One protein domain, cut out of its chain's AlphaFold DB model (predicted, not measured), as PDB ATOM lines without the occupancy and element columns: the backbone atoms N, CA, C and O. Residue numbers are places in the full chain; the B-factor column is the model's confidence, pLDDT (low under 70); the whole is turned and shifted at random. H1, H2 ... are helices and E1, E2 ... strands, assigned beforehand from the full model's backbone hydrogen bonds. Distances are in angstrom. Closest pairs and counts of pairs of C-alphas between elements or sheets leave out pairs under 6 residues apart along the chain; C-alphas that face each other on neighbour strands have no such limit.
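AT A GLANCE: This is residues 3 to 93 of the 94 residues of an uncharacterized protein of Cedecea neteri (UniProt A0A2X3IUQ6). A strongly twisted sheet of four strands forms the middle, with the long helix H1 along one face and the shorter H3 slanting over the other. H2 lies beyond the sheet at one end of the long axis, joined to H3 by a tight link. The printed part has 91 residues, with three named helices and four named strands in the order E1 H1 E2 E3 E4 H2 H3; the mixed sheet runs E1 E2 E4 E3, and the class is mixed, helices and strands. The whole is compact, with a radius of gyration of the C-alphas of 13.3 A and spans of 42 by 31 by 20 A.

IN THESE COORDINATES: E1, residues 3 to 6, begins at C-alpha 3 (-29.505, 17.065, -13.758). H1, residues 17 to 31, starts at C-alpha 17 (-27.946, 10.835, -34.582) and is 21.1 A long from first to last C-alpha. E2, residues 35 to 42, measures 22.0 A. E3, residues 49 to 54, measures 16.3 A, and E4, residues 57 to 63, 19.2 A. H2 holds residues 72 to 80, 12.1 A. H3, residues 82 to 91, measures 14.1 A and ends at C-alpha 91 (-14.107, 13.108, -7.772).

HOW THE PARTS SIT: E1 and E3 are the edge strands of the sheet. E1 and E2 are parallel at 19 degrees, with N 5 and O 37 within hydrogen-bond range at 2.8 A. E2 and E4 are parallel at 27 degrees, with N 60 and O 38 at 2.8 A. E3 and E4 are an antiparallel hairpin at 153 degrees, with N 50 and O 61 at 2.8 A. E1, H1 and E2 form a strand-helix-strand unit, two parallel neighbour strands with a helix between, and its crossover is right-handed. H1 is on the sheet at a height of 8.9 A, over E2 and along the strands, at 3 degrees to E2 on the local plane; its closest C-alphas to E2 are those of Leu 30 and Val 36, 6.2 A apart. H3 is on the opposite face at a height of 8.2 A, over E2 and E4, making three layers, helices on both faces of a sheet. It runs slantwise to the strands, but only just, at 57 degrees to E2 on the local plane; the closest C-alphas of H3 and E4 are those of Phe 62 and Ala 86, 6.0 A apart. H2 is not on the sheet, and H2 and H3 meet only through their link. In H1, H2 and H3 every O i to N i+4 pair is within hydrogen-bond range.

THE WHOLE: The two C-alphas farthest apart are those of Gly 33 and Pro 71, at 42.6 A. The printed part has no cut, and no link between named elements is long. The mean pLDDT of the printed part is 86.5; residues 45 to 46, 67 to 69 and 92 to 93 are under 70.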
ATOM      1  N   LEU A   3     -29.440  18.339 -13.044       94.88
ATOM      2  CA  LEU A   3     -29.505  17.065 -13.758       94.88
ATOM      3  C   LEU A   3     -28.129  16.716 -14.328       94.88
ATOM      4  O   LEU A   3     -27.505  17.540 -14.996       94.88
ATOM      5  N   ALA A   4     -27.684  15.485 -14.077       93.81
ATOM      6  CA  ALA A   4     -26.492  14.912 -14.685       93.81
ATOM      7  C   ALA A   4     -26.922  13.862 -15.715       93.81
ATOM      8  O   ALA A   4     -27.571  12.877 -15.366       93.81
ATOM      9  N   LEU A   5     -26.577  14.090 -16.977       94.00
ATOM     10  CA  LEU A   5     -26.876  13.203 -18.094       94.00
ATOM     11  C   LEU A   5     -25.581  12.519 -18.532       94.00
ATOM     12  O   LEU A   5     -24.590  13.197 -18.779       94.00
ATOM     13  N   ILE A   6     -25.559  11.191 -18.611       92.12
ATOM     14  CA  ILE A   6     -24.341  10.424 -18.911       92.12
ATOM     15  C   ILE A   6     -24.521   9.716 -20.250       92.12
ATOM     16  O   ILE A   6     -25.518   9.022 -20.442       92.12
ATOM     17  N   ILE A   7     -23.561   9.885 -21.161       90.88
ATOM     18  CA  ILE A   7     -23.580   9.277 -22.498       90.88
ATOM     19  C   ILE A   7     -22.165   8.898 -22.950       90.88
ATOM     20  O   ILE A   7     -21.186   9.530 -22.560       90.88
ATOM     21  N   ASP A   8     -22.046   7.862 -23.776       87.12
ATOM     22  CA  ASP A   8     -20.780   7.337 -24.299       87.12
ATOM     23  C   ASP A   8     -20.176   8.171 -25.444       87.12
ATOM     24  O   ASP A   8     -19.014   7.977 -25.796       87.12
ATOM     25  N   ASP A   9     -20.950   9.079 -26.036       88.62
ATOM     26  CA  ASP A   9     -20.552   9.891 -27.183       88.62
ATOM     27  C   ASP A   9     -21.393  11.173 -27.263       88.62
ATOM     28  O   ASP A   9     -22.606  11.127 -27.050       88.62
ATOM     29  N   TYR A  10     -20.785  12.318 -27.587       92.12
ATOM     30  CA  TYR A  10     -21.503  13.597 -27.588       92.12
ATOM     31  C   TYR A  10     -20.985  14.603 -28.623       92.12
ATOM     32  O   TYR A  10     -19.858  14.502 -29.107       92.12
ATOM     33  N   LEU A  11     -21.820  15.592 -28.954       91.06
ATOM     34  CA  LEU A  11     -21.470  16.701 -29.845       91.06
ATOM     35  C   LEU A  11     -20.361  17.586 -29.244       91.06
ATOM     36  O   LEU A  11     -20.237  17.635 -28.019       91.06
ATOM     37  N   PRO A  12     -19.563  18.297 -30.065       86.56
ATOM     38  CA  PRO A  12     -19.577  18.287 -31.533       86.56
ATOM     39  C   PRO A  12     -18.772  17.131 -32.153       86.56
ATOM     40  O   PRO A  12     -18.903  16.878 -33.345       86.56
ATOM     41  N   ASP A  13     -17.973  16.412 -31.360       85.50
ATOM     42  CA  ASP A  13     -17.065  15.369 -31.863       85.50
ATOM     43  C   ASP A  13     -17.802  14.144 -32.427       85.50
ATOM     44  O   ASP A  13     -17.286  13.428 -33.288       85.50
ATOM     45  N   SER A  14     -19.018  13.881 -31.942       85.62
ATOM     46  CA  SER A  14     -19.864  12.808 -32.457       85.62
ATOM     47  C   SER A  14     -20.636  13.229 -33.707       85.62
ATOM     48  O   SER A  14     -21.323  14.244 -33.722       85.62
ATOM     49  N   THR A  15     -20.639  12.375 -34.728       86.88
ATOM     50  CA  THR A  15     -21.483  12.521 -35.929       86.88
ATOM     51  C   THR A  15     -22.781  11.709 -35.855       86.88
ATOM     52  O   THR A  15     -23.520  11.606 -36.836       86.88
ATOM     53  N   ARG A  16     -23.075  11.083 -34.708       89.19
ATOM     54  CA  ARG A  16     -24.192  10.140 -34.577       89.19
ATOM     55  C   ARG A  16     -25.499  10.839 -34.244       89.19
ATOM     56  O   ARG A  16     -25.558  11.705 -33.376       89.19
ATOM     57  N   VAL A  17     -26.583  10.346 -34.844       93.06
ATOM     58  CA  VAL A  17     -27.946  10.835 -34.582       93.06
ATOM     59  C   VAL A  17     -28.302  10.738 -33.095       93.06
ATOM     60  O   VAL A  17     -28.859  11.682 -32.549       93.06
ATOM     61  N   GLY A  18     -27.907   9.656 -32.412       92.50
ATOM     62  CA  GLY A  18     -28.159   9.491 -30.976       92.50
ATOM     63  C   GLY A  18     -27.532  10.593 -30.111       92.50
ATOM     64  O   GLY A  18     -28.189  11.092 -29.203       92.50
ATOM     65  N   ALA A  19     -26.312  11.036 -30.436       93.56
ATOM     66  CA  ALA A  19     -25.663  12.142 -29.731       93.56
ATOM     67  C   ALA A  19     -26.418  13.463 -29.938       93.56
ATOM     68  O   ALA A  19     -26.609  14.222 -28.988       93.56
ATOM     69  N   LYS A  20     -26.915  13.706 -31.159       94.69
ATOM     70  CA  LYS A  20     -27.747  14.875 -31.465       94.69
ATOM     71  C   LYS A  20     -29.087  14.841 -30.727       94.69
ATOM     72  O   LYS A  20     -29.438  15.824 -30.089       94.69
ATOM     73  N   MET A  21     -29.795  13.711 -30.742       96.25
ATOM     74  CA  MET A  21     -31.059  13.552 -30.009       96.25
ATOM     75  C   MET A  21     -30.868  13.775 -28.503       96.25
ATOM     76  O   MET A  21     -31.684  14.427 -27.853       96.25
ATOM     77  N   PHE A  22     -29.768  13.268 -27.941       96.44
ATOM     78  CA  PHE A  22     -29.439  13.468 -26.531       96.44
ATOM     79  C   PHE A  22     -29.111  14.931 -26.211       96.44
ATOM     80  O   PHE A  22     -29.448  15.429 -25.138       96.44
ATOM     81  N   HIS A  23     -28.473  15.635 -27.148       96.38
ATOM     82  CA  HIS A  23     -28.227  17.064 -27.027       96.38
ATOM     83  C   HIS A  23     -29.517  17.886 -27.078       96.38
ATOM     84  O   HIS A  23     -29.728  18.721 -26.205       96.38
ATOM     85  N   GLU A  24     -30.418  17.596 -28.015       96.62
ATOM     86  CA  GLU A  24     -31.725  18.260 -28.098       96.62
ATOM     87  C   GLU A  24     -32.547  18.057 -26.815       96.62
ATOM     88  O   GLU A  24     -33.128  19.011 -26.299       96.62
ATOM     89  N   LEU A  25     -32.511  16.855 -26.229       96.75
ATOM     90  CA  LEU A  25     -33.110  16.595 -24.916       96.75
ATOM     91  C   LEU A  25     -32.484  17.465 -23.813       96.75
ATOM     92  O   LEU A  25     -33.202  18.025 -22.986       96.75
ATOM     93  N   ALA A  26     -31.153  17.578 -23.781       96.44
ATOM     94  CA  ALA A  26     -30.455  18.400 -22.795       96.44
ATOM     95  C   ALA A  26     -30.841  19.883 -22.916       96.44
ATOM     96  O   ALA A  26     -31.094  20.533 -21.900       96.44
ATOM     97  N   VAL A  27     -30.944  20.395 -24.145       97.06
ATOM     98  CA  VAL A  27     -31.396  21.764 -24.431       97.06
ATOM     99  C   VAL A  27     -32.844  21.970 -23.992       97.06
ATOM    100  O   VAL A  27     -33.155  22.981 -23.364       97.06
ATOM    101  N   GLU A  28     -33.735  21.014 -24.250       97.19
ATOM    102  CA  GLU A  28     -35.134  21.135 -23.832       97.19
ATOM    103  C   GLU A  28     -35.273  21.139 -22.301       97.19
ATOM    104  O   GLU A  28     -35.993  21.955 -21.727       97.19
ATOM    105  N   LEU A  29     -34.488  20.317 -21.601       96.38
ATOM    106  CA  LEU A  29     -34.421  20.347 -20.138       96.38
ATOM    107  C   LEU A  29     -33.897  21.693 -19.606       96.38
ATOM    108  O   LEU A  29     -34.410  22.188 -18.601       96.38
ATOM    109  N   LEU A  30     -32.919  22.317 -20.274       95.56
ATOM    110  CA  LEU A  30     -32.491  23.678 -19.930       95.56
ATOM    111  C   LEU A  30     -33.628  24.693 -20.105       95.56
ATOM    112  O   LEU A  30     -33.828  25.532 -19.227       95.56
ATOM    113  N   ARG A  31     -34.401  24.602 -21.197       96.12
ATOM    114  CA  ARG A  31     -35.553  25.488 -21.464       96.12
ATOM    115  C   ARG A  31     -36.647  25.363 -20.411       96.12
ATOM    116  O   ARG A  31     -37.252  26.364 -20.042       96.12
ATOM    117  N   HIS A  32     -36.837  24.170 -19.858       96.25
ATOM    118  CA  HIS A  32     -37.711  23.947 -18.706       96.25
ATOM    119  C   HIS A  32     -37.140  24.479 -17.371       96.25
ATOM    120  O   HIS A  32     -37.747  24.288 -16.318       96.25
ATOM    121  N   GLY A  33     -35.986  25.156 -17.378       95.38
ATOM    122  CA  GLY A  33     -35.374  25.771 -16.197       95.38
ATOM    123  C   GLY A  33     -34.515  24.816 -15.364       95.38
ATOM    124  O   GLY A  33     -34.191  25.107 -14.206       95.38
ATOM    125  N   HIS A  34     -34.139  23.653 -15.905       95.94
ATOM    126  CA  HIS A  34     -33.188  22.762 -15.245       95.94
ATOM    127  C   HIS A  34     -31.748  23.207 -15.515       95.94
ATOM    128  O   HIS A  34     -31.442  23.794 -16.541       95.94
ATOM    129  N   GLN A  35     -30.839  22.909 -14.588       93.94
ATOM    130  CA  GLN A  35     -29.402  23.010 -14.825       93.94
ATOM    131  C   GLN A  35     -28.916  21.642 -15.278       93.94
ATOM    132  O   GLN A  35     -28.957  20.692 -14.493       93.94
ATOM    133  N   VAL A  36     -28.475  21.538 -16.525       96.06
ATOM    134  CA  VAL A  36     -28.073  20.267 -17.130       96.06
ATOM    135  C   VAL A  36     -26.559  20.219 -17.271       96.06
ATOM    136  O   VAL A  36     -25.927  21.176 -17.715       96.06
ATOM    137  N   THR A  37     -25.973  19.099 -16.855       95.19
ATOM    138  CA  THR A  37     -24.572  18.762 -17.102       95.19
ATOM    139  C   THR A  37     -24.503  17.418 -17.809       95.19
ATOM    140  O   THR A  37     -24.996  16.422 -17.286       95.19
ATOM    141  N   VAL A  38     -23.891  17.384 -18.987       95.31
ATOM    142  CA  VAL A  38     -23.618  16.163 -19.742       95.31
ATOM    143  C   VAL A  38     -22.223  15.665 -19.392       95.31
ATOM    144  O   VAL A  38     -21.269  16.431 -19.427       95.31
ATOM    145  N   ILE A  39     -22.094  14.387 -19.053       93.00
ATOM    146  CA  ILE A  39     -20.823  13.728 -18.752       93.00
ATOM    147  C   ILE A  39     -20.570  12.690 -19.838       93.00
ATOM    148  O   ILE A  39     -21.388  11.793 -20.047       93.00
ATOM    149  N   THR A  40     -19.439  12.807 -20.528       91.94
ATOM    150  CA  THR A  40     -19.133  11.979 -21.702       91.94
ATOM    151  C   THR A  40     -17.641  11.644 -21.783       91.94
ATOM    152  O   THR A  40     -16.824  12.404 -21.266       91.94
ATOM    153  N   PRO A  41     -17.227  10.494 -22.341       89.94
ATOM    154  CA  PRO A  41     -15.811  10.202 -22.507       89.94
ATOM    155  C   PRO A  41     -15.191  10.998 -23.665       89.94
ATOM    156  O   PRO A  41     -15.800  11.197 -24.711       89.94
ATOM    157  N   GLU A  42     -13.926  11.370 -23.509       86.75
ATOM    158  CA  GLU A  42     -13.078  11.952 -24.548       86.75
ATOM    159  C   GLU A  42     -11.939  10.979 -24.868       86.75
ATOM    160  O   GLU A  42     -11.146  10.631 -23.988       86.75
ATOM    161  N   ILE A  43     -11.855  10.525 -26.122       78.38
ATOM    162  CA  ILE A  43     -10.857   9.526 -26.547       78.38
ATOM    163  C   ILE A  43      -9.476  10.168 -26.753       78.38
ATOM    164  O   ILE A  43      -8.454   9.578 -26.403       78.38
ATOM    165  N   ASN A  44      -9.446  11.394 -27.284       71.56
ATOM    166  CA  ASN A  44      -8.214  12.076 -27.699       71.56
ATOM    167  C   ASN A  44      -7.732  13.141 -26.698       71.56
ATOM    168  O   ASN A  44      -6.720  13.797 -26.934       71.56
ATOM    169  N   GLY A  45      -8.430  13.305 -25.574       68.00
ATOM    170  CA  GLY A  45      -8.130  14.337 -24.587       68.00
ATOM    171  C   GLY A  45      -6.790  14.110 -23.882       68.00
ATOM    172  O   GLY A  45      -6.503  13.032 -23.344       68.00
ATOM    173  N   CYS A  46      -5.954  15.150 -23.822       63.25
ATOM    174  CA  CYS A  46      -4.743  15.126 -22.999       63.25
ATOM    175  C   CYS A  46      -5.073  15.241 -21.503       63.25
ATOM    176  O   CYS A  46      -4.427  14.582 -20.683       63.25
ATOM    177  N   GLN A  47      -6.086  16.043 -21.160       75.75
ATOM    178  CA  GLN A  47      -6.482  16.344 -19.784       75.75
ATOM    179  C   GLN A  47      -7.401  15.265 -19.204       75.75
ATOM    180  O   GLN A  47      -8.134  14.603 -19.926       75.75
ATOM    181  N   ARG A  48      -7.362  15.078 -17.878       80.94
ATOM    182  CA  ARG A  48      -8.185  14.073 -17.180       80.94
ATOM    183  C   ARG A  48      -9.682  14.387 -17.255       80.94
ATOM    184  O   ARG A  48     -10.487  13.460 -17.314       80.94
ATOM    185  N   LEU A  49     -10.019  15.672 -17.221       85.69
ATOM    186  CA  LEU A  49     -11.367  16.210 -17.309       85.69
ATOM    187  C   LEU A  49     -11.286  17.554 -18.039       85.69
ATOM    188  O   LEU A  49     -10.526  18.422 -17.612       85.69
ATOM    189  N   SER A  50     -12.042  17.709 -19.116       88.38
ATOM    190  CA  SER A  50     -12.216  18.948 -19.867       88.38
ATOM    191  C   SER A  50     -13.648  19.456 -19.692       88.38
ATOM    192  O   SER A  50     -14.579  18.694 -19.401       88.38
ATOM    193  N   TYR A  51     -13.809  20.770 -19.806       90.25
ATOM    194  CA  TYR A  51     -15.093  21.447 -19.677       90.25
ATOM    195  C   TYR A  51     -15.406  22.174 -20.964       90.25
ATOM    196  O   TYR A  51     -14.546  22.847 -21.526       90.25
ATOM    197  N   ASP A  52     -16.649  22.051 -21.383       91.56
ATOM    198  CA  ASP A  52     -17.145  22.636 -22.610       91.56
ATOM    199  C   ASP A  52     -18.588  23.107 -22.390       91.56
ATOM    200  O   ASP A  52     -19.254  22.703 -21.426       91.56
ATOM    201  N   ASN A  53     -19.060  24.008 -23.240       92.69
ATOM    202  CA  ASN A  53     -20.432  24.485 -23.208       92.69
ATOM    203  C   ASN A  53     -20.967  24.585 -24.633       92.69
ATOM    204  O   ASN A  53     -20.413  25.304 -25.460       92.69
ATOM    205  N   LEU A  54     -22.062  23.875 -24.892       92.94
ATOM    206  CA  LEU A  54     -22.747  23.893 -26.179       92.94
ATOM    207  C   LEU A  54     -24.213  24.232 -25.942       92.94
ATOM    208  O   LEU A  54     -24.888  23.528 -25.193       92.94
ATOM    209  N   ASP A  55     -24.690  25.319 -26.546       92.81
ATOM    210  CA  ASP A  55     -26.072  25.801 -26.416       92.81
ATOM    211  C   ASP A  55     -26.541  25.952 -24.954       92.81
ATOM    212  O   ASP A  55     -27.687  25.679 -24.598       92.81
ATOM    213  N   GLY A  56     -25.626  26.372 -24.070       90.19
ATOM    214  CA  GLY A  56     -25.881  26.523 -22.638       90.19
ATOM    215  C   GLY A  56     -25.786  25.221 -21.836       90.19
ATOM    216  O   GLY A  56     -25.784  25.272 -20.603       90.19
ATOM    217  N   VAL A  57     -25.646  24.061 -22.488       94.12
ATOM    218  CA  VAL A  57     -25.441  22.761 -21.833       94.12
ATOM    219  C   VAL A  57     -23.996  22.662 -21.368       94.12
ATOM    220  O   VAL A  57     -23.071  22.726 -22.174       94.12
ATOM    221  N   ASN A  58     -23.791  22.456 -20.065       94.00
ATOM    222  CA  ASN A  58     -22.459  22.192 -19.527       94.00
ATOM    223  C   ASN A  58     -22.035  20.773 -19.893       94.00
ATOM    224  O   ASN A  58     -22.749  19.825 -19.585       94.00
ATOM    225  N   ILE A  59     -20.863  20.611 -20.492       94.19
ATOM    226  CA  ILE A  59     -20.343  19.318 -20.928       94.19
ATOM    227  C   ILE A  59     -19.033  19.058 -20.199       94.19
ATOM    228  O   ILE A  59     -18.128  19.892 -20.172       94.19
ATOM    229  N   TRP A  60     -18.947  17.905 -19.555       93.12
ATOM    230  CA  TRP A  60     -17.783  17.437 -18.823       93.12
ATOM    231  C   TRP A  60     -17.247  16.225 -19.562       93.12
ATOM    232  O   TRP A  60     -17.874  15.159 -19.535       93.12
ATOM    233  N   ARG A  61     -16.096  16.376 -20.220       90.62
ATOM    234  CA  ARG A  61     -15.481  15.258 -20.930       90.62
ATOM    235  C   ARG A  61     -14.348  14.673 -20.119       90.62
ATOM    236  O   ARG A  61     -13.434  15.384 -19.720       90.62
ATOM    237  N   PHE A  62     -14.404  13.383 -19.822       89.44
ATOM    238  CA  PHE A  62     -13.345  12.717 -19.068       89.44
ATOM    239  C   PHE A  62     -12.502  11.852 -19.989       89.44
ATOM    240  O   PHE A  62     -13.018  11.181 -20.882       89.44
ATOM    241  N   LYS A  63     -11.198  11.807 -19.733       84.44
ATOM    242  CA  LYS A  63     -10.292  10.995 -20.542       84.44
ATOM    243  C   LYS A  63     -10.673   9.519 -20.481       84.44
ATOM    244  O   LYS A  63     -10.689   8.917 -19.402       84.44
ATOM    245  N   SER A  64     -10.893   8.918 -21.643       79.75
ATOM    246  CA  SER A  64     -11.076   7.477 -21.788       79.75
ATOM    247  C   SER A  64     -10.194   6.926 -22.901       79.75
ATOM    248  O   SER A  64      -9.845   7.620 -23.846       79.75
ATOM    249  N   GLY A  65      -9.805   5.658 -22.777       74.19
ATOM    250  CA  GLY A  65      -9.166   4.942 -23.875       74.19
ATOM    251  C   GLY A  65     -10.146   4.714 -25.033       74.19
ATOM    252  O   GLY A  65     -11.358   4.775 -24.825       74.19
ATOM    253  N   PRO A  66      -9.648   4.411 -26.241       70.81
ATOM    254  CA  PRO A  66     -10.492   4.178 -27.405       70.81
ATOM    255  C   PRO A  66     -11.465   3.017 -27.167       70.81
ATOM    256  O   PRO A  66     -11.070   1.909 -26.804       70.81
ATOM    257  N   ILE A  67     -12.754   3.302 -27.346       67.19
ATOM    258  CA  ILE A  67     -13.866   2.339 -27.227       67.19
ATOM    259  C   ILE A  67     -14.348   1.904 -28.623       67.19
ATOM    260  O   ILE A  67     -14.952   0.849 -28.797       67.19
ATOM    261  N   LYS A  68     -14.040   2.713 -29.639       64.44
ATOM    262  CA  LYS A  68     -14.396   2.508 -31.044       64.44
ATOM    263  C   LYS A  68     -13.153   2.031 -31.802       64.44
ATOM    264  O   LYS A  68     -12.045   2.419 -31.443       64.44
ATOM    265  N   ASP A  69     -13.348   1.167 -32.794       64.44
ATOM    266  CA  ASP A  69     -12.301   0.679 -33.710       64.44
ATOM    267  C   ASP A  69     -11.089  -0.003 -33.042       64.44
ATOM    268  O   ASP A  69      -9.970   0.028 -33.550       64.44
ATOM    269  N   VAL A  70     -11.317  -0.670 -31.904       78.88
ATOM    270  CA  VAL A  70     -10.307  -1.457 -31.177       78.88
ATOM    271  C   VAL A  70     -10.698  -2.937 -31.059       78.88
ATOM    272  O   VAL A  70     -11.890  -3.265 -31.089       78.88
ATOM    273  N   PRO A  71      -9.725  -3.857 -30.885       83.06
ATOM    274  CA  PRO A  71      -9.995  -5.276 -30.663       83.06
ATOM    275  C   PRO A  71     -10.987  -5.512 -29.516       83.06
ATOM    276  O   PRO A  71     -10.960  -4.815 -28.501       83.06
ATOM    277  N   LYS A  72     -11.837  -6.541 -29.640       81.56
ATOM    278  CA  LYS A  72     -12.948  -6.815 -28.702       81.56
ATOM    279  C   LYS A  72     -12.523  -6.856 -27.229       81.56
ATOM    280  O   LYS A  72     -13.254  -6.360 -26.380       81.56
ATOM    281  N   VAL A  73     -11.346  -7.413 -26.934       82.81
ATOM    282  CA  VAL A  73     -10.800  -7.491 -25.567       82.81
ATOM    283  C   VAL A  73     -10.476  -6.097 -25.026       82.81
ATOM    284  O   VAL A  73     -10.876  -5.755 -23.916       82.81
ATOM    285  N   GLN A  74      -9.815  -5.262 -25.829       79.25
ATOM    286  CA  GLN A  74      -9.495  -3.884 -25.458       79.25
ATOM    287  C   GLN A  74     -10.767  -3.049 -25.274       79.25
ATOM    288  O   GLN A  74     -10.862  -2.289 -24.310       79.25
ATOM    289  N   ARG A  75     -11.767  -3.238 -26.148       80.94
ATOM    290  CA  ARG A  75     -13.085  -2.607 -26.009       80.94
ATOM    291  C   ARG A  75     -13.757  -2.987 -24.693       80.94
ATOM    292  O   ARG A  75     -14.126  -2.098 -23.938       80.94
ATOM    293  N   ALA A  76     -13.850  -4.281 -24.388       80.62
ATOM    294  CA  ALA A  76     -14.498  -4.771 -23.171       80.62
ATOM    295  C   ALA A  76     -13.849  -4.208 -21.896       80.62
ATOM    296  O   ALA A  76     -14.546  -3.783 -20.975       80.62
ATOM    297  N   ILE A  77     -12.515  -4.140 -21.860       80.88
ATOM    298  CA  ILE A  77     -11.778  -3.530 -20.745       80.88
ATOM    299  C   ILE A  77     -12.088  -2.030 -20.648       80.88
ATOM    300  O   ILE A  77     -12.360  -1.528 -19.559       80.88
ATOM    301  N   ASN A  78     -12.071  -1.302 -21.769       81.25
ATOM    302  CA  ASN A  78     -12.336   0.138 -21.774       81.25
ATOM    303  C   ASN A  78     -13.787   0.489 -21.411       81.25
ATOM    304  O   ASN A  78     -13.984   1.464 -20.687       81.25
ATOM    305  N   GLU A  79     -14.768  -0.305 -21.844       80.62
ATOM    306  CA  GLU A  79     -16.180  -0.166 -21.457       80.62
ATOM    307  C   GLU A  79     -16.377  -0.462 -19.967       80.62
ATOM    308  O   GLU A  79     -17.022   0.309 -19.260       80.62
ATOM    309  N   THR A  80     -15.745  -1.522 -19.452       81.88
ATOM    310  CA  THR A  80     -15.848  -1.902 -18.032       81.88
ATOM    311  C   THR A  80     -15.231  -0.839 -17.119       81.88
ATOM    312  O   THR A  80     -15.777  -0.508 -16.068       81.88
ATOM    313  N   LEU A  81     -14.099  -0.258 -17.524       81.56
ATOM    314  CA  LEU A  81     -13.409   0.786 -16.764       81.56
ATOM    315  C   LEU A  81     -14.026   2.181 -16.940       81.56
ATOM    316  O   LEU A  81     -13.595   3.114 -16.256       81.56
ATOM    317  N   LEU A  82     -15.005   2.351 -17.832       82.94
ATOM    318  CA  LEU A  82     -15.568   3.652 -18.187       82.94
ATOM    319  C   LEU A  82     -16.159   4.366 -16.968       82.94
ATOM    320  O   LEU A  82     -15.788   5.504 -16.679       82.94
ATOM    321  N   SER A  83     -16.996   3.669 -16.197       81.81
ATOM    322  CA  SER A  83     -17.635   4.208 -14.991       81.81
ATOM    323  C   SER A  83     -16.610   4.580 -13.917       81.81
ATOM    324  O   SER A  83     -16.708   5.638 -13.294       81.81
ATOM    325  N   CYS A  84     -15.574   3.752 -13.732       83.25
ATOM    326  CA  CYS A  84     -14.494   4.043 -12.789       83.25
ATOM    327  C   CYS A  84     -13.693   5.282 -13.210       83.25
ATOM    328  O   CYS A  84     -13.370   6.119 -12.369       83.25
ATOM    329  N   ARG A  85     -13.385   5.424 -14.506       83.06
ATOM    330  CA  ARG A  85     -12.669   6.591 -15.049       83.06
ATOM    331  C   ARG A  85     -13.494   7.866 -14.914       83.06
ATOM    332  O   ARG A  85     -12.947   8.869 -14.460       83.06
ATOM    333  N   ALA A  86     -14.790   7.803 -15.223       83.62
ATOM    334  CA  ALA A  86     -15.719   8.915 -15.046       83.62
ATOM    335  C   ALA A  86     -15.741   9.386 -13.585       83.62
ATOM    336  O   ALA A  86     -15.517  10.563 -13.302       83.62
ATOM    337  N   TRP A  87     -15.913   8.453 -12.644       84.06
ATOM    338  CA  TRP A  87     -15.913   8.766 -11.216       84.06
ATOM    339  C   TRP A  87     -14.583   9.360 -10.744       84.06
ATOM    340  O   TRP A  87     -14.571  10.382 -10.066       84.06
ATOM    341  N   LEU A  88     -13.448   8.765 -11.124       82.56
ATOM    342  CA  LEU A  88     -12.124   9.261 -10.730       82.56
ATOM    343  C   LEU A  88     -11.815  10.651 -11.296       82.56
ATOM    344  O   LEU A  88     -11.129  11.431 -10.637       82.56
ATOM    345  N   ALA A  89     -12.289  10.955 -12.505       80.56
ATOM    346  CA  ALA A  89     -12.131  12.272 -13.105       80.56
ATOM    347  C   ALA A  89     -12.956  13.320 -12.346       80.56
ATOM    348  O   ALA A  89     -12.423  14.358 -11.952       80.56
ATOM    349  N   VAL A  90     -14.225  13.018 -12.062       78.25
ATOM    350  CA  VAL A  90     -15.149  13.952 -11.405       78.25
ATOM    351  C   VAL A  90     -14.863  14.114  -9.910       78.25
ATOM    352  O   VAL A  90     -14.958  15.228  -9.400       78.25
ATOM    353  N   ARG A  91     -14.441  13.053  -9.206       81.31
ATOM    354  CA  ARG A  91     -14.107  13.108  -7.772       81.31
ATOM    355  C   ARG A  91     -12.988  14.098  -7.473       81.31
ATOM    356  O   ARG A  91     -12.979  14.663  -6.403       81.31
ATOM    357  N   SER A  92     -12.065  14.352  -8.402       65.44
ATOM    358  CA  SER A  92     -10.999  15.344  -8.173       65.44
ATOM    359  C   SER A  92     -11.504  16.780  -7.948       65.44
ATOM    360  O   SER A  92     -10.730  17.635  -7.531       65.44
ATOM    361  N   LYS A  93     -12.789  17.040  -8.220       61.66
ATOM    362  CA  LYS A  93     -13.456  18.331  -8.040       61.66
ATOM    363  C   LYS A  93     -14.146  18.491  -6.673       61.66
ATOM    364  O   LYS A  93     -14.550  19.605  -6.351       61.66
TER     365      LYS A  93